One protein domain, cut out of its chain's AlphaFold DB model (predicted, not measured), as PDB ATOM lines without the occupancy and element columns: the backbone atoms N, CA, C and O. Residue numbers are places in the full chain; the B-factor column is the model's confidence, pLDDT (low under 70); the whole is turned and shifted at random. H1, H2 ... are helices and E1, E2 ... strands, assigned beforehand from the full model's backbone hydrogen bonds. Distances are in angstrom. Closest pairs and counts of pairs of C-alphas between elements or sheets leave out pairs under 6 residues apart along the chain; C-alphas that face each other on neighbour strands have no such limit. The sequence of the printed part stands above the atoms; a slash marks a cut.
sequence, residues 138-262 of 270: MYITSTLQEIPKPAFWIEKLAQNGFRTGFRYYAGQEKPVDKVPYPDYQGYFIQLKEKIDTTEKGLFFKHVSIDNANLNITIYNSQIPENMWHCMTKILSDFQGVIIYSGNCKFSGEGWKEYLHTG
ATOM      1  N   MET A 138       3.150  13.386 -33.723       97.00
ATOM      2  CA  MET A 138       4.437  13.420 -34.391       97.00
ATOM      3  C   MET A 138       4.553  14.677 -35.243       97.00
ATOM      4  O   MET A 138       3.658  15.003 -36.025       97.00
ATOM      5  N   TYR A 139       5.703  15.330 -35.137       97.44
ATOM      6  CA  TYR A 139       6.129  16.399 -36.025       97.44
ATOM      7  C   TYR A 139       7.352  15.936 -36.814       97.44
ATOM      8  O   TYR A 139       8.257  15.331 -36.248       97.44
ATOM      9  N   ILE A 140       7.401  16.208 -38.112       97.88
ATOM     10  CA  ILE A 140       8.564  15.902 -38.941       97.88
ATOM     11  C   ILE A 140       9.003  17.117 -39.744       97.88
ATOM     12  O   ILE A 140       8.178  17.927 -40.172       97.88
ATOM     13  N   THR A 141      10.304  17.184 -40.002       97.88
ATOM     14  CA  THR A 141      10.883  18.030 -41.044       97.88
ATOM     15  C   THR A 141      11.622  17.160 -42.048       97.88
ATOM     16  O   THR A 141      12.121  16.098 -41.690       97.88
ATOM     17  N   SER A 142      11.687  17.560 -43.312       97.81
ATOM     18  CA  SER A 142      12.397  16.821 -44.362       97.81
ATOM     19  C   SER A 142      12.943  17.779 -45.416       97.81
ATOM     20  O   SER A 142      12.368  18.838 -45.653       97.81
ATOM     21  N   THR A 143      14.020  17.384 -46.096       97.19
ATOM     22  CA  THR A 143      14.614  18.161 -47.198       97.19
ATOM     23  C   THR A 143      13.789  18.113 -48.489       97.19
ATOM     24  O   THR A 143      14.224  18.626 -49.519       97.19
ATOM     25  N   LEU A 144      12.634  17.439 -48.480       95.81
ATOM     26  CA  LEU A 144      11.693  17.461 -49.594       95.81
ATOM     27  C   LEU A 144      11.118  18.870 -49.776       95.81
ATOM     28  O   LEU A 144      10.798  19.557 -48.811       95.81
ATOM     29  N   GLN A 145      10.956  19.274 -51.035       93.88
ATOM     30  CA  GLN A 145      10.450  20.601 -51.416       93.88
ATOM     31  C   GLN A 145       9.035  20.555 -52.008       93.88
ATOM     32  O   GLN A 145       8.541  21.554 -52.526       93.88
ATOM     33  N   GLU A 146       8.375  19.400 -51.935       95.44
ATOM     34  CA  GLU A 146       7.001  19.211 -52.392       95.44
ATOM     35  C   GLU A 146       6.162  18.575 -51.281       95.44
ATOM     36  O   GLU A 146       6.613  17.674 -50.571       95.44
ATOM     37  N   ILE A 147       4.924  19.049 -51.147       96.94
ATOM     38  CA  ILE A 147       3.944  18.474 -50.233       96.94
ATOM     39  C   ILE A 147       3.398  17.178 -50.849       96.94
ATOM     40  O   ILE A 147       2.924  17.203 -51.986       96.94
ATOM     41  N   PRO A 148       3.385  16.042 -50.127       97.50
ATOM     42  CA  PRO A 148       2.795  14.818 -50.649       97.50
ATOM     43  C   PRO A 148       1.326  15.027 -51.022       97.50
ATOM     44  O   PRO A 148       0.537  15.538 -50.225       97.50
ATOM     45  N   LYS A 149       0.938  14.621 -52.233       97.75
ATOM     46  CA  LYS A 149      -0.463  14.686 -52.676       97.75
ATOM     47  C   LYS A 149      -1.338  13.756 -51.828       97.75
ATOM     48  O   LYS A 149      -0.866  12.689 -51.451       97.75
ATOM     49  N   PRO A 150      -2.634  14.050 -51.625       97.62
ATOM     50  CA  PRO A 150      -3.552  13.155 -50.916       97.62
ATOM     51  C   PRO A 150      -3.496  11.687 -51.387       97.62
ATOM     52  O   PRO A 150      -3.508  10.773 -50.565       97.62
ATOM     53  N   ALA A 151      -3.339  11.446 -52.695       97.38
ATOM     54  CA  ALA A 151      -3.222  10.099 -53.266       97.38
ATOM     55  C   ALA A 151      -2.034   9.298 -52.709       97.38
ATOM     56  O   ALA A 151      -2.181   8.109 -52.433       97.38
ATOM     57  N   PHE A 152      -0.897   9.961 -52.470       97.88
ATOM     58  CA  PHE A 152       0.320   9.334 -51.952       97.88
ATOM     59  C   PHE A 152       0.048   8.573 -50.651       97.88
ATOM     60  O   PHE A 152       0.465   7.426 -50.498       97.88
ATOM     61  N   TRP A 153      -0.689   9.189 -49.724       97.75
ATOM     62  CA  TRP A 153      -0.967   8.587 -48.423       97.75
ATOM     63  C   TRP A 153      -1.847   7.345 -48.539       97.75
ATOM     64  O   TRP A 153      -1.551   6.321 -47.925       97.75
ATOM     65  N   ILE A 154      -2.906   7.424 -49.347       96.88
ATOM     66  CA  ILE A 154      -3.828   6.304 -49.568       96.88
ATOM     67  C   ILE A 154      -3.092   5.132 -50.219       96.88
ATOM     68  O   ILE A 154      -3.230   3.998 -49.770       96.88
ATOM     69  N   GLU A 155      -2.260   5.400 -51.224       97.94
ATOM     70  CA  GLU A 155      -1.464   4.377 -51.907       97.94
ATOM     71  C   GLU A 155      -0.448   3.715 -50.970       97.94
ATOM     72  O   GLU A 155      -0.360   2.486 -50.922       97.94
ATOM     73  N   LYS A 156       0.294   4.504 -50.182       98.19
ATOM     74  CA  LYS A 156       1.293   3.979 -49.240       98.19
ATOM     75  C   LYS A 156       0.667   3.146 -48.126       98.19
ATOM     76  O   LYS A 156       1.204   2.099 -47.770       98.19
ATOM     77  N   LEU A 157      -0.479   3.566 -47.602       97.81
ATOM     78  CA  LEU A 157      -1.214   2.798 -46.596       97.81
ATOM     79  C   LEU A 157      -1.828   1.523 -47.193       97.81
ATOM     80  O   LEU A 157      -1.742   0.461 -46.577       97.81
ATOM     81  N   ALA A 158      -2.352   1.586 -48.421       97.81
ATOM     82  CA  ALA A 158      -2.883   0.419 -49.125       97.81
ATOM     83  C   ALA A 158      -1.806  -0.641 -49.409       97.81
ATOM     84  O   ALA A 158      -2.072  -1.831 -49.248       97.81
ATOM     85  N   GLN A 159      -0.575  -0.230 -49.741       97.88
ATOM     86  CA  GLN A 159       0.580  -1.137 -49.875       97.88
ATOM     87  C   GLN A 159       0.889  -1.912 -48.583       97.88
ATOM     88  O   GLN A 159       1.501  -2.974 -48.638       97.88
ATOM     89  N   ASN A 160       0.437  -1.406 -47.434       96.44
ATOM     90  CA  ASN A 160       0.576  -2.037 -46.123       96.44
ATOM     91  C   ASN A 160      -0.736  -2.684 -45.635       96.44
ATOM     92  O   ASN A 160      -0.868  -3.005 -44.456       96.44
ATOM     93  N   GLY A 161      -1.710  -2.888 -46.528       96.94
ATOM     94  CA  GLY A 161      -2.962  -3.591 -46.236       96.94
ATOM     95  C   GLY A 161      -4.067  -2.732 -45.619       96.94
ATOM     96  O   GLY A 161      -5.124  -3.266 -45.282       96.94
ATOM     97  N   PHE A 162      -3.877  -1.418 -45.489       97.81
ATOM     98  CA  PHE A 162      -4.892  -0.528 -44.925       97.81
ATOM     99  C   PHE A 162      -5.775   0.075 -46.017       97.81
ATOM    100  O   PHE A 162      -5.305   0.790 -46.902       97.81
ATOM    101  N   ARG A 163      -7.087  -0.160 -45.929       97.31
ATOM    102  CA  ARG A 163      -8.073   0.475 -46.808       97.31
ATOM    103  C   ARG A 163      -8.572   1.765 -46.168       97.31
ATOM    104  O   ARG A 163      -9.463   1.746 -45.325       97.31
ATOM    105  N   THR A 164      -8.012   2.890 -46.593       97.31
ATOM    106  CA  THR A 164      -8.274   4.196 -45.981       97.31
ATOM    107  C   THR A 164      -8.970   5.168 -46.927       97.31
ATOM    108  O   THR A 164      -9.048   4.949 -48.138       97.31
ATOM    109  N   GLY A 165      -9.530   6.231 -46.357       96.38
ATOM    110  CA  GLY A 165     -10.117   7.355 -47.074       96.38
ATOM    111  C   GLY A 165      -9.873   8.666 -46.331       96.38
ATOM    112  O   GLY A 165      -9.603   8.668 -45.129       96.38
ATOM    113  N   PHE A 166      -9.961   9.776 -47.062       97.06
ATOM    114  CA  PHE A 166      -9.917  11.113 -46.477       97.06
ATOM    115  C   PHE A 166     -11.298  11.532 -45.989       97.06
ATOM    116  O   PHE A 166     -12.298  11.202 -46.617       97.06
ATOM    117  N   ARG A 167     -11.363  12.318 -44.918       95.44
ATOM    118  CA  ARG A 167     -12.594  12.979 -44.464       95.44
ATOM    119  C   ARG A 167     -12.277  14.277 -43.735       95.44
ATOM    120  O   ARG A 167     -11.166  14.466 -43.241       95.44
ATOM    121  N   TYR A 168     -13.269  15.152 -43.641       93.50
ATOM    122  CA  TYR A 168     -13.260  16.229 -42.651       93.50
ATOM    123  C   TYR A 168     -13.846  15.717 -41.325       93.50
ATOM    124  O   TYR A 168     -14.452  14.640 -41.301       93.50
ATOM    125  N   TYR A 169     -13.670  16.466 -40.234       93.38
ATOM    126  CA  TYR A 169     -14.192  16.095 -38.911       93.38
ATOM    127  C   TYR A 169     -15.672  15.698 -38.978       93.38
ATOM    128  O   TYR A 169     -16.478  16.445 -39.535       93.38
ATOM    129  N   ALA A 170     -16.004  14.507 -38.465       90.62
ATOM    130  CA  ALA A 170     -17.344  13.907 -38.492       90.62
ATOM    131  C   ALA A 170     -18.013  13.811 -39.890       90.62
ATOM    132  O   ALA A 170     -19.137  13.333 -40.011       90.62
ATOM    133  N   GLY A 171     -17.319  14.181 -40.969       92.06
ATOM    134  CA  GLY A 171     -17.842  14.198 -42.334       92.06
ATOM    135  C   GLY A 171     -17.753  12.848 -43.039       92.06
ATOM    136  O   GLY A 171     -17.154  11.902 -42.526       92.06
ATOM    137  N   GLN A 172     -18.326  12.782 -44.240       94.38
ATOM    138  CA  GLN A 172     -18.234  11.618 -45.125       94.38
ATOM    139  C   GLN A 172     -16.837  11.472 -45.741       94.38
ATOM    140  O   GLN A 172     -16.036  12.415 -45.742       94.38
ATOM    141  N   GLU A 173     -16.567  10.293 -46.310       95.69
ATOM    142  CA  GLU A 173     -15.387  10.088 -47.146       95.69
ATOM    143  C   GLU A 173     -15.375  11.105 -48.298       95.69
ATOM    144  O   GLU A 173     -16.360  11.274 -49.021       95.69
ATOM    145  N   LYS A 174     -14.236  11.765 -48.488       95.31
ATOM    146  CA  LYS A 174     -13.986  12.674 -49.594       95.31
ATOM    147  C   LYS A 174     -13.112  11.979 -50.641       95.31
ATOM    148  O   LYS A 174     -12.036  11.488 -50.290       95.31
ATOM    149  N   PRO A 175     -13.524  11.970 -51.922       94.62
ATOM    150  CA  PRO A 175     -12.667  11.513 -53.006       94.62
ATOM    151  C   PRO A 175     -11.329  12.256 -53.003       94.62
ATOM    152  O   PRO A 175     -11.283  13.463 -52.755       94.62
ATOM    153  N   VAL A 176     -10.244  11.536 -53.281       93.94
ATOM    154  CA  VAL A 176      -8.862  12.040 -53.197       93.94
ATOM    155  C   VAL A 176      -8.640  13.273 -54.082       93.94
ATOM    156  O   VAL A 176      -7.961  14.208 -53.672       93.94
ATOM    157  N   ASP A 177      -9.263  13.315 -55.260       93.94
ATOM    158  CA  ASP A 177      -9.230  14.434 -56.215       93.94
ATOM    159  C   ASP A 177     -10.039  15.663 -55.757       93.94
ATOM    160  O   ASP A 177      -9.941  16.737 -56.349       93.94
ATOM    161  N   LYS A 178     -10.851  15.515 -54.706       95.88
ATOM    162  CA  LYS A 178     -11.634  16.591 -54.083       95.88
ATOM    163  C   LYS A 178     -11.031  17.073 -52.766       95.88
ATOM    164  O   LYS A 178     -11.547  18.033 -52.181       95.88
ATOM    165  N   VAL A 179      -9.979  16.426 -52.268       96.62
ATOM    166  CA  VAL A 179      -9.226  16.913 -51.109       96.62
ATOM    167  C   VAL A 179      -8.418  18.145 -51.544       96.62
ATOM    168  O   VAL A 179      -7.768  18.093 -52.588       96.62
ATOM    169  N   PRO A 180      -8.479  19.266 -50.801       95.69
ATOM    170  CA  PRO A 180      -7.700  20.456 -51.121       95.69
ATOM    171  C   PRO A 180      -6.196  20.160 -51.220       95.69
ATOM    172  O   PRO A 180      -5.659  19.332 -50.490       95.69
ATOM    173  N   TYR A 181      -5.520  20.818 -52.158       96.06
ATOM    174  CA  TYR A 181      -4.082  20.682 -52.381       96.06
ATOM    175  C   TYR A 181      -3.526  22.033 -52.856       96.06
ATOM    176  O   TYR A 181      -4.174  22.677 -53.686       96.06
ATOM    177  N   PRO A 182      -2.356  22.484 -52.367       94.31
ATOM    178  CA  PRO A 182      -1.402  21.751 -51.524       94.31
ATOM    179  C   PRO A 182      -1.791  21.643 -50.042       94.31
ATOM    180  O   PRO A 182      -1.248  20.803 -49.335       94.31
ATOM    181  N   ASP A 183      -2.753  22.443 -49.586       94.50
ATOM    182  CA  ASP A 183      -3.145  22.510 -48.181       94.50
ATOM    183  C   ASP A 183      -4.344  21.607 -47.865       94.50
ATOM    184  O   ASP A 183      -5.483  21.970 -48.138       94.50
ATOM    185  N   TYR A 184      -4.084  20.444 -47.269       96.38
ATOM    186  CA  TYR A 184      -5.098  19.557 -46.682       96.38
ATOM    187  C   TYR A 184      -5.016  19.516 -45.152       96.38
ATOM    188  O   TYR A 184      -5.422  18.528 -44.530       96.38
ATOM    189  N   GLN A 185      -4.506  20.576 -44.523       96.00
ATOM    190  CA  GLN A 185      -4.589  20.721 -43.072       96.00
ATOM    191  C   GLN A 185      -6.055  20.664 -42.624       96.00
ATOM    192  O   GLN A 185      -6.977  21.058 -43.343       96.00
ATOM    193  N   GLY A 186      -6.298  20.114 -41.438       95.75
ATOM    194  CA  GLY A 186      -7.659  19.940 -40.936       95.75
ATOM    195  C   GLY A 186      -8.344  18.640 -41.387       95.75
ATOM    196  O   GLY A 186      -9.416  18.312 -40.876       95.75
ATOM    197  N   TYR A 187      -7.756  17.888 -42.324       97.25
ATOM    198  CA  TYR A 187      -8.309  16.616 -42.792       97.25
ATOM    199  C   TYR A 187      -7.785  15.418 -41.999       97.25
ATOM    200  O   TYR A 187      -6.695  15.430 -41.423       97.25
ATOM    201  N   PHE A 188      -8.578  14.349 -42.027       97.69
ATOM    202  CA  PHE A 188      -8.253  13.064 -41.434       97.69
ATOM    203  C   PHE A 188      -8.089  11.999 -42.514       97.69
ATOM    204  O   PHE A 188      -8.856  11.974 -43.479       97.69
ATOM    205  N   ILE A 189      -7.162  11.072 -42.295       97.50
ATOM    206  CA  ILE A 189      -7.178   9.749 -42.920       97.50
ATOM    207  C   ILE A 189      -7.776   8.765 -41.918       97.50
ATOM    208  O   ILE A 189      -7.361   8.718 -40.761       97.50
ATOM    209  N   GLN A 190      -8.733   7.956 -42.358       96.50
ATOM    210  CA  GLN A 190      -9.381   6.951 -41.517       96.50
ATOM    211  C   GLN A 190      -9.593   5.652 -42.301       96.50
ATOM    212  O   GLN A 190      -9.698   5.665 -43.529       96.50
ATOM    213  N   LEU A 191      -9.646   4.528 -41.589       96.56
ATOM    214  CA  LEU A 191     -10.077   3.242 -42.132       96.56
ATOM    215  C   LEU A 191     -11.508   3.354 -42.653       96.56
ATOM    216  O   LEU A 191     -12.386   3.855 -41.946       96.56
ATOM    217  N   LYS A 192     -11.762   2.887 -43.878       95.44
ATOM    218  CA  LYS A 192     -13.065   3.086 -44.533       95.44
ATOM    219  C   LYS A 192     -14.220   2.496 -43.729       95.44
ATOM    220  O   LYS A 192     -15.257   3.132 -43.596       95.44
ATOM    221  N   GLU A 193     -14.017   1.332 -43.126       94.69
ATOM    222  CA  GLU A 193     -14.990   0.661 -42.262       94.69
ATOM    223  C   GLU A 193     -15.282   1.405 -40.948       94.69
ATOM    224  O   GLU A 193     -16.249   1.085 -40.259       94.69
ATOM    225  N   LYS A 194     -14.460   2.397 -40.581       94.56
ATOM    226  CA  LYS A 194     -14.655   3.239 -39.395       94.56
ATOM    227  C   LYS A 194     -15.258   4.603 -39.710       94.56
ATOM    228  O   LYS A 194     -15.756   5.237 -38.787       94.56
ATOM    229  N   ILE A 195     -15.282   5.038 -40.974       92.44
ATOM    230  CA  ILE A 195     -15.734   6.390 -41.349       92.44
ATOM    231  C   ILE A 195     -17.149   6.686 -40.834       92.44
ATOM    232  O   ILE A 195     -17.371   7.772 -40.304       92.44
ATOM    233  N   ASP A 196     -18.063   5.719 -40.902       90.50
ATOM    234  CA  ASP A 196     -19.458   5.910 -40.481       90.50
ATOM    235  C   ASP A 196     -19.682   5.736 -38.966       90.50
ATOM    236  O   ASP A 196     -20.776   5.993 -38.470       90.50
ATOM    237  N   THR A 197     -18.671   5.279 -38.215       92.38
ATOM    238  CA  THR A 197     -18.801   4.934 -36.781       92.38
ATOM    239  C   THR A 197     -17.906   5.753 -35.859       92.38
ATOM    240  O   THR A 197     -18.039   5.664 -34.640       92.38
ATOM    241  N   THR A 198     -16.994   6.549 -36.413       93.44
ATOM    242  CA  THR A 198     -16.092   7.425 -35.661       93.44
ATOM    243  C   THR A 198     -16.121   8.837 -36.228       93.44
ATOM    244  O   THR A 198     -16.582   9.074 -37.343       93.44
ATOM    245  N   GLU A 199     -15.613   9.811 -35.478       93.06
ATOM    246  CA  GLU A 199     -15.590  11.214 -35.917       93.06
ATOM    247  C   GLU A 199     -14.218  11.651 -36.434       93.06
ATOM    248  O   GLU A 199     -14.119  12.597 -37.219       93.06
ATOM    249  N   LYS A 200     -13.164  10.969 -35.980       94.12
ATOM    250  CA  LYS A 200     -11.763  11.337 -36.193       94.12
ATOM    251  C   LYS A 200     -11.000  10.186 -36.844       94.12
ATOM    252  O   LYS A 200     -11.590   9.209 -37.295       94.12
ATOM    253  N   GLY A 201      -9.683  10.321 -36.918       95.06
ATOM    254  CA  GLY A 201      -8.748   9.359 -37.488       95.06
ATOM    255  C   GLY A 201      -7.324   9.864 -37.287       95.06
ATOM    256  O   GLY A 201      -7.039  10.509 -36.279       95.06
ATOM    257  N   LEU A 202      -6.444   9.623 -38.253       97.38
ATOM    258  CA  LEU A 202      -5.135  10.257 -38.304       97.38
ATOM    259  C   LEU A 202      -5.285  11.675 -38.843       97.38
ATOM    260  O   LEU A 202      -5.673  11.857 -39.994       97.38
ATOM    261  N   PHE A 203      -5.010  12.664 -38.008       97.88
ATOM    262  CA  PHE A 203      -5.244  14.070 -38.297       97.88
ATOM    263  C   PHE A 203      -3.996  14.745 -38.852       97.88
ATOM    264  O   PHE A 203      -2.939  14.645 -38.237       97.88
ATOM    265  N   PHE A 204      -4.122  15.495 -39.944       97.88
ATOM    266  CA  PHE A 204      -3.081  16.417 -40.397       97.88
ATOM    267  C   PHE A 204      -3.315  17.795 -39.779       97.88
ATOM    268  O   PHE A 204      -4.108  18.588 -40.291       97.88
ATOM    269  N   LYS A 205      -2.618  18.090 -38.675       97.38
ATOM    270  CA  LYS A 205      -2.691  19.408 -38.024       97.38
ATOM    271  C   LYS A 205      -1.975  20.469 -38.845       97.38
ATOM    272  O   LYS A 205      -2.454  21.592 -38.923       97.38
ATOM    273  N   HIS A 206      -0.831  20.113 -39.424       97.06
ATOM    274  CA  HIS A 206       0.000  21.051 -40.162       97.06
ATOM    275  C   HIS A 206       0.721  20.364 -41.319       97.06
ATOM    276  O   HIS A 206       1.213  19.249 -41.151       97.06
ATOM    277  N   VAL A 207       0.766  21.022 -42.477       96.81
ATOM    278  CA  VAL A 207       1.432  20.555 -43.700       96.81
ATOM    279  C   VAL A 207       1.871  21.785 -44.495       96.81
ATOM    280  O   VAL A 207       1.024  22.515 -45.010       96.81
ATOM    281  N   SER A 208       3.174  22.028 -44.598       96.56
ATOM    282  CA  SER A 208       3.729  23.224 -45.246       96.56
ATOM    283  C   SER A 208       5.112  22.969 -45.844       96.56
ATOM    284  O   SER A 208       5.759  21.956 -45.572       96.56
ATOM    285  N   ILE A 209       5.570  23.918 -46.663       96.81
ATOM    286  CA  ILE A 209       6.977  24.054 -47.040       96.81
ATOM    287  C   ILE A 209       7.476  25.360 -46.423       96.81
ATOM    288  O   ILE A 209       7.084  26.429 -46.887       96.81
ATOM    289  N   ASP A 210       8.358  25.281 -45.427       92.44
ATOM    290  CA  ASP A 210       8.972  26.458 -44.803       92.44
ATOM    291  C   ASP A 210      10.490  26.382 -44.930       92.44
ATOM    292  O   ASP A 210      11.098  25.341 -44.686       92.44
ATOM    293  N   ASN A 211      11.124  27.493 -45.319       89.50
ATOM    294  CA  ASN A 211      12.576  27.567 -45.529       89.50
ATOM    295  C   ASN A 211      13.121  26.426 -46.415       89.50
ATOM    296  O   ASN A 211      14.177  25.863 -46.134       89.50
ATOM    297  N   ALA A 212      12.378  26.085 -47.476       91.62
ATOM    298  CA  ALA A 212      12.676  24.995 -48.409       91.62
ATOM    299  C   ALA A 212      12.708  23.579 -47.792       91.62
ATOM    300  O   ALA A 212      13.279  22.672 -48.397       91.62
ATOM    301  N   ASN A 213      12.073  23.381 -46.635       95.75
ATOM    302  CA  ASN A 213      11.869  22.072 -46.021       95.75
ATOM    303  C   ASN A 213      10.377  21.774 -45.863       95.75
ATOM    304  O   ASN A 213       9.586  22.658 -45.538       95.75
ATOM    305  N   LEU A 214      10.013  20.513 -46.057       97.81
ATOM    306  CA  LEU A 214       8.686  19.992 -45.760       97.81
ATOM    307  C   LEU A 214       8.503  19.842 -44.257       97.81
ATOM    308  O   LEU A 214       9.306  19.169 -43.614       97.81
ATOM    309  N   ASN A 215       7.415  20.401 -43.734       97.94
ATOM    310  CA  ASN A 215       7.004  20.271 -42.342       97.94
ATOM    311  C   ASN A 215       5.630  19.604 -42.279       97.94
ATOM    312  O   ASN A 215       4.685  20.038 -42.942       97.94
ATOM    313  N   ILE A 216       5.507  18.540 -41.487       98.19
ATOM    314  CA  ILE A 216       4.239  17.825 -41.288       98.19
ATOM    315  C   ILE A 216       4.041  17.575 -39.796       98.19
ATOM    316  O   ILE A 216       4.919  17.031 -39.139       98.19
ATOM    317  N   THR A 217       2.870  17.930 -39.268       98.19
ATOM    318  CA  THR A 217       2.420  17.535 -37.925       98.19
ATOM    319  C   THR A 217       1.171  16.676 -38.039       98.19
ATOM    320  O   THR A 217       0.168  17.116 -38.616       98.19
ATOM    321  N   ILE A 218       1.216  15.481 -37.455       98.06
ATOM    322  CA  ILE A 218       0.093  14.544 -37.415       98.06
ATOM    323  C   ILE A 218      -0.274  14.146 -35.988       98.06
ATOM    324  O   ILE A 218       0.592  14.070 -35.119       98.06
ATOM    325  N   TYR A 219      -1.559  13.847 -35.782       97.25
ATOM    326  CA  TYR A 219      -2.064  13.275 -34.534       97.25
ATOM    327  C   TYR A 219      -2.752  11.938 -34.779       97.25
ATOM    328  O   TYR A 219      -3.511  11.785 -35.742       97.25
ATOM    329  N   ASN A 220      -2.553  10.989 -33.872       94.69
ATOM    330  CA  ASN A 220      -3.425   9.834 -33.749       94.69
ATOM    331  C   ASN A 220      -4.660  10.244 -32.940       94.69
ATOM    332  O   ASN A 220      -4.567  10.561 -31.761       94.69
ATOM    333  N   SER A 221      -5.831  10.279 -33.573       88.75
ATOM    334  CA  SER A 221      -7.064  10.704 -32.903       88.75
ATOM    335  C   SER A 221      -8.203   9.698 -32.996       88.75
ATOM    336  O   SER A 221      -9.328  10.121 -32.752       88.75
ATOM    337  N   GLN A 222      -7.930   8.435 -33.373       88.38
ATOM    338  CA  GLN A 222      -8.823   7.246 -33.377       88.38
ATOM    339  C   GLN A 222      -8.417   6.249 -34.488       88.38
ATOM    340  O   GLN A 222      -9.275   5.738 -35.216       88.38
ATOM    341  N   ILE A 223      -7.119   5.979 -34.671       93.81
ATOM    342  CA  ILE A 223      -6.669   4.894 -35.559       93.81
ATOM    343  C   ILE A 223      -6.016   3.760 -34.763       93.81
ATOM    344  O   ILE A 223      -5.482   3.998 -33.679       93.81
ATOM    345  N   PRO A 224      -6.038   2.520 -35.281       93.00
ATOM    346  CA  PRO A 224      -5.301   1.418 -34.677       93.00
ATOM    347  C   PRO A 224      -3.790   1.678 -34.608       93.00
ATOM    348  O   PRO A 224      -3.209   2.271 -35.520       93.00
ATOM    349  N   GLU A 225      -3.141   1.162 -33.564       92.94
ATOM    350  CA  GLU A 225      -1.697   1.317 -33.317       92.94
ATOM    351  C   GLU A 225      -0.837   0.852 -34.503       92.94
ATOM    352  O   GLU A 225       0.104   1.530 -34.908       92.94
ATOM    353  N   ASN A 226      -1.195  -0.262 -35.147       94.56
ATOM    354  CA  ASN A 226      -0.463  -0.759 -36.315       94.56
ATOM    355  C   ASN A 226      -0.537   0.197 -37.522       94.56
ATOM    356  O   ASN A 226       0.430   0.303 -38.278       94.56
ATOM    357  N   MET A 227      -1.652   0.910 -37.702       95.62
ATOM    358  CA  MET A 227      -1.781   1.943 -38.732       95.62
ATOM    359  C   MET A 227      -0.955   3.182 -38.370       95.62
ATOM    360  O   MET A 227      -0.335   3.774 -39.253       95.62
ATOM    361  N   TRP A 228      -0.886   3.542 -37.083       96.25
ATOM    362  CA  TRP A 228      -0.017   4.618 -36.599       96.25
ATOM    363  C   TRP A 228       1.460   4.297 -36.852       96.25
ATOM    364  O   TRP A 228       2.165   5.084 -37.484       96.25
ATOM    365  N   HIS A 229       1.916   3.099 -36.476       95.06
ATOM    366  CA  HIS A 229       3.274   2.627 -36.769       95.06
ATOM    367  C   HIS A 229       3.568   2.611 -38.273       95.06
ATOM    368  O   HIS A 229       4.654   3.000 -38.697       95.06
ATOM    369  N   CYS A 230       2.599   2.214 -39.101       96.81
ATOM    370  CA  CYS A 230       2.752   2.259 -40.552       96.81
ATOM    371  C   CYS A 230       2.924   3.693 -41.073       96.81
ATOM    372  O   CYS A 230       3.847   3.946 -41.847       96.81
ATOM    373  N   MET A 231       2.090   4.641 -40.628       97.56
ATOM    374  CA  MET A 231       2.207   6.041 -41.046       97.56
ATOM    375  C   MET A 231       3.556   6.640 -40.649       97.56
ATOM    376  O   MET A 231       4.244   7.233 -41.478       97.56
ATOM    377  N   THR A 232       3.959   6.468 -39.392       97.12
ATOM    378  CA  THR A 232       5.223   7.030 -38.901       97.12
ATOM    379  C   THR A 232       6.433   6.378 -39.576       97.12
ATOM    380  O   THR A 232       7.424   7.052 -39.856       97.12
ATOM    381  N   LYS A 233       6.331   5.098 -39.963       97.06
ATOM    382  CA  LYS A 233       7.322   4.436 -40.819       97.06
ATOM    383  C   LYS A 233       7.386   5.049 -42.223       97.06
ATOM    384  O   LYS A 233       8.487   5.311 -42.695       97.06
ATOM    385  N   ILE A 234       6.252   5.324 -42.873       98.06
ATOM    386  CA  ILE A 234       6.225   5.993 -44.191       98.06
ATOM    387  C   ILE A 234       6.933   7.353 -44.118       98.06
ATOM    388  O   ILE A 234       7.733   7.674 -44.993       98.06
ATOM    389  N   LEU A 235       6.671   8.133 -43.066       97.81
ATOM    390  CA  LEU A 235       7.337   9.420 -42.846       97.81
ATOM    391  C   LEU A 235       8.846   9.257 -42.622       97.81
ATOM    392  O   LEU A 235       9.628  10.054 -43.130       97.81
ATOM    393  N   SER A 236       9.271   8.201 -41.924       97.75
ATOM    394  CA  SER A 236      10.693   7.914 -41.684       97.75
ATOM    395  C   SER A 236      11.502   7.583 -42.944       97.75
ATOM    396  O   SER A 236      12.729   7.640 -42.910       97.75
ATOM    397  N   ASP A 237      10.837   7.269 -44.058       97.62
ATOM    398  CA  ASP A 237      11.483   7.046 -45.355       97.62
ATOM    399  C   ASP A 237      11.742   8.348 -46.132       97.62
ATOM    400  O   ASP A 237      12.341   8.316 -47.209       97.62
ATOM    401  N   PHE A 238      11.292   9.503 -45.630       97.94
ATOM    402  CA  PHE A 238      11.493  10.771 -46.326       97.94
ATOM    403  C   PHE A 238      12.968  11.181 -46.304       97.94
ATOM    404  O   PHE A 238      13.693  11.001 -45.322       97.94
ATOM    405  N   GLN A 239      13.426  11.770 -47.409       96.56
ATOM    406  CA  GLN A 239      14.814  12.197 -47.535       96.56
ATOM    407  C   GLN A 239      15.151  13.263 -46.484       96.56
ATOM    408  O   GLN A 239      14.414  14.236 -46.312       96.56
ATOM    409  N   GLY A 240      16.266  13.066 -45.774       96.31
ATOM    410  CA  GLY A 240      16.741  14.006 -44.759       96.31
ATOM    411  C   GLY A 240      15.748  14.235 -43.618       96.31
ATOM    412  O   GLY A 240      15.758  15.313 -43.030       96.31
ATOM    413  N   VAL A 241      14.859  13.270 -43.348       97.94
ATOM    414  CA  VAL A 241      13.806  13.449 -42.351       97.94
ATOM    415  C   VAL A 241      14.362  13.510 -40.932       97.94
ATOM    416  O   VAL A 241      15.184  12.682 -40.523       97.94
ATOM    417  N   ILE A 242      13.863  14.482 -40.179       97.88
ATOM    418  CA  ILE A 242      14.005  14.588 -38.736       97.88
ATOM    419  C   ILE A 242      12.621  14.424 -38.129       97.88
ATOM    420  O   ILE A 242      11.686  15.136 -38.492       97.88
ATOM    421  N   ILE A 243      12.499  13.486 -37.202       97.69
ATOM    422  CA  ILE A 243      11.247  13.147 -36.535       97.69
ATOM    423  C   ILE A 243      11.310  13.646 -35.100       97.69
ATOM    424  O   ILE A 243      12.240  13.333 -34.365       97.69
ATOM    425  N   TYR A 244      10.299  14.395 -34.694       96.75
ATOM    426  CA  TYR A 244      10.082  14.870 -33.340       96.75
ATOM    427  C   TYR A 244       8.851  14.163 -32.775       96.75
ATOM    428  O   TYR A 244       7.767  14.202 -33.366       96.75
ATOM    429  N   SER A 245       9.015  13.500 -31.635       95.19
ATOM    430  CA  SER A 245       7.913  12.842 -30.937       95.19
ATOM    431  C   SER A 245       8.183  12.820 -29.438       95.19
ATOM    432  O   SER A 245       9.259  12.406 -29.001       95.19
ATOM    433  N   GLY A 246       7.210  13.288 -28.653       92.25
ATOM    434  CA  GLY A 246       7.421  13.590 -27.240       92.25
ATOM    435  C   GLY A 246       8.536  14.620 -27.074       92.25
ATOM    436  O   GLY A 246       8.539  15.644 -27.756       92.25
ATOM    437  N   ASN A 247       9.519  14.324 -26.225       91.75
ATOM    438  CA  ASN A 247      10.728  15.143 -26.107       91.75
ATOM    439  C   ASN A 247      11.923  14.635 -26.927       91.75
ATOM    440  O   ASN A 247      13.038  15.146 -26.785       91.75
ATOM    441  N   CYS A 248      11.719  13.624 -27.767       94.94
ATOM    442  CA  CYS A 248      12.784  12.994 -28.531       94.94
ATOM    443  C   CYS A 248      12.859  13.533 -29.965       94.94
ATOM    444  O   CYS A 248      11.850  13.880 -30.585       94.94
ATOM    445  N   LYS A 249      14.080  13.535 -30.510       95.81
ATOM    446  CA  LYS A 249      14.399  13.875 -31.900       95.81
ATOM    447  C   LYS A 249      15.144  12.705 -32.543       95.81
ATOM    448  O   LYS A 249      16.169  12.281 -32.023       95.81
ATOM    449  N   PHE A 250      14.675  12.218 -33.684       96.81
ATOM    450  CA  PHE A 250      15.218  11.055 -34.386       96.81
ATOM    451  C   PHE A 250      15.563  11.389 -35.836       96.81
ATOM    452  O   PHE A 250      14.961  12.272 -36.446       96.81
ATOM    453  N   SER A 251      16.505  10.642 -36.410       97.25
ATOM    454  CA  SER A 251      16.589  10.490 -37.865       97.25
ATOM    455  C   SER A 251      15.538   9.483 -38.348       97.25
ATOM    456  O   SER A 251      14.973   8.736 -37.546       97.25
ATOM    457  N   GLY A 252      15.315   9.405 -39.663       97.06
ATOM    458  CA  GLY A 252      14.473   8.356 -40.249       97.06
ATOM    459  C   GLY A 252      14.892   6.938 -39.832       97.06
ATOM    460  O   GLY A 252      14.066   6.160 -39.362       97.06
ATOM    461  N   GLU A 253      16.185   6.614 -39.911       96.44
ATOM    462  CA  GLU A 253      16.695   5.295 -39.503       96.44
ATOM    463  C   GLU A 253      16.582   5.054 -37.993       96.44
ATOM    464  O   GLU A 253      16.174   3.969 -37.578       96.44
ATOM    465  N   GLY A 254      16.856   6.071 -37.166       96.31
ATOM    466  CA  GLY A 254      16.700   5.953 -35.714       96.31
ATOM    467  C   GLY A 254      15.250   5.689 -35.303       96.31
ATOM    468  O   GLY A 254      14.984   4.873 -34.421       96.31
ATOM    469  N   TRP A 255      14.287   6.295 -36.006       97.00
ATOM    470  CA  TRP A 255      12.871   6.002 -35.791       97.00
ATOM    471  C   TRP A 255      12.501   4.567 -36.180       97.00
ATOM    472  O   TRP A 255      11.767   3.899 -35.455       97.00
ATOM    473  N   LYS A 256      13.019   4.050 -37.300       95.75
ATOM    474  CA  LYS A 256      12.772   2.656 -37.712       95.75
ATOM    475  C   LYS A 256      13.335   1.653 -36.709       95.75
ATOM    476  O   LYS A 256      12.683   0.646 -36.435       95.75
ATOM    477  N   GLU A 257      14.515   1.926 -36.158       95.25
ATOM    478  CA  GLU A 257      15.101   1.122 -35.084       95.25
ATOM    479  C   GLU A 257      14.210   1.140 -33.836       95.25
ATOM    480  O   GLU A 257      13.913   0.080 -33.276       95.25
ATOM    481  N   TYR A 258      13.715   2.319 -33.444       94.75
ATOM    482  CA  TYR A 258      12.761   2.459 -32.344       94.75
ATOM    483  C   TYR A 258      11.484   1.641 -32.588       94.75
ATOM    484  O   TYR A 258      11.093   0.864 -31.723       94.75
ATOM    485  N   LEU A 259      10.876   1.721 -33.777       93.06
ATOM    486  CA  LEU A 259       9.688   0.922 -34.113       93.06
ATOM    487  C   LEU A 259       9.944  -0.595 -34.055       93.06
ATOM    488  O   LEU A 259       9.016  -1.363 -33.810       93.06
ATOM    489  N   HIS A 260      11.177  -1.042 -34.311       92.38
ATOM    490  CA  HIS A 260      11.536  -2.460 -34.271       92.38
ATOM    491  C   HIS A 260      11.819  -2.967 -32.851       92.38
ATOM    492  O   HIS A 260      11.453  -4.091 -32.512       92.38
ATOM    493  N   THR A 261      12.492  -2.154 -32.036       92.12
ATOM    494  CA  THR A 261      13.034  -2.563 -30.730       92.12
ATOM    495  C   THR A 261      12.198  -2.089 -29.544       92.12
ATOM    496  O   THR A 261      12.306  -2.648 -28.454       92.12
ATOM    497  N   GLY A 262      11.402  -1.034 -29.727       88.44
ATOM    498  CA  GLY A 262      10.761  -0.275 -28.655       88.44
ATOM    499  C   GLY A 262      11.741   0.529 -27.789       88.44
ATOM    500  O   GLY A 262      11.325   1.109 -26.786       88.44
TER     501      GLY A 262
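What this domain is: This is residues 138 to 262 of the 270 residues of the protein "Metallophosphoesterase" of Elizabethkingia meningoseptica (UniProt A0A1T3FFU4). A twisted sheet of seven strands curls round helix H2, with H1 over one end of the sheet at E2 and H3 over the other end at E7. The three helices cover one face, making two layers, helices on a sheet; the other face bears no named helix. The printed part has 125 residues, with three named helices and seven strands in the chain order E1 H1 E2 E3 E4 E5 H2 E6 E7 H3. The sheet's order is E2 E3 E4 E5 E1 E6 E7, all antiparallel; the class is mixed, helices and strands. The whole is compact and rounded, with a radius of gyration of the C-alphas of 14.0 A and spans of 36 by 33 by 26 A.

How they stand to each other: In the sheet, E2 (residues 164 to 167), E3 (188 to 191), E4 (202 to 210) and E5 (213 to 220) form a meander, each strand the antiparallel neighbour of the one before. N 165 and O 190 of the hairpin E2 and E3 are 2.9 A apart, within hydrogen-bond range, as are N 189 and O 202 of the hairpin E3 and E4, 2.9 A, and N 217 and O 206 of the hairpin E4 and E5, 2.8 A. E1 (138 to 142) is the next neighbour of E5, with N 140 and O 216 at 2.8 A. E6 (242 to 245) follows, with N 244 and O 139 at 2.7 A, then edge strand E7 (248 to 251), with N 243 and O 250 at 2.8 A. H2 (225 to 236) joins E5 and E6 in a split strand-helix-strand unit, two strands running the same way with E1 between them; its crossover is right-handed. H1 (150 to 158) touches H2 at a steep tilt of 57 degrees, opposite ways; their closest C-alphas, of Leu 157 and Cys 230, are 7.2 A apart. H3 (252 to 261) touches H2 at a shallow tilt of 28 degrees, opposite ways, closest at the C-alphas of Ser 236 and Gly 252, 4.1 A. H1 and H3 are apart. Every O i to N i+4 pair is within range in H2 and H3, and 4 of 5 in H1.

Where its parts are: E1 begins at C-alpha 138, (4.437, 13.420, -34.391). E5 is 23.1 A long, E4 22.4 A, H2 16.3 A, H3 14.6 A, E1 13.2 A and H1 12.9 A. H3 ends at C-alpha 261, (13.034, -2.563, -30.730).

The domain as a whole: The C-alphas farthest apart, of Thr 197 and Asn 211, are 39.7 A apart. The printed part has no cut. The link E2 to E3 is long, residues 168 to 187, and its residues 173 to 174 pair antiparallel with 166 to 167 of E2. The mean pLDDT of the printed part is 95.7, and no printed residue is under 70.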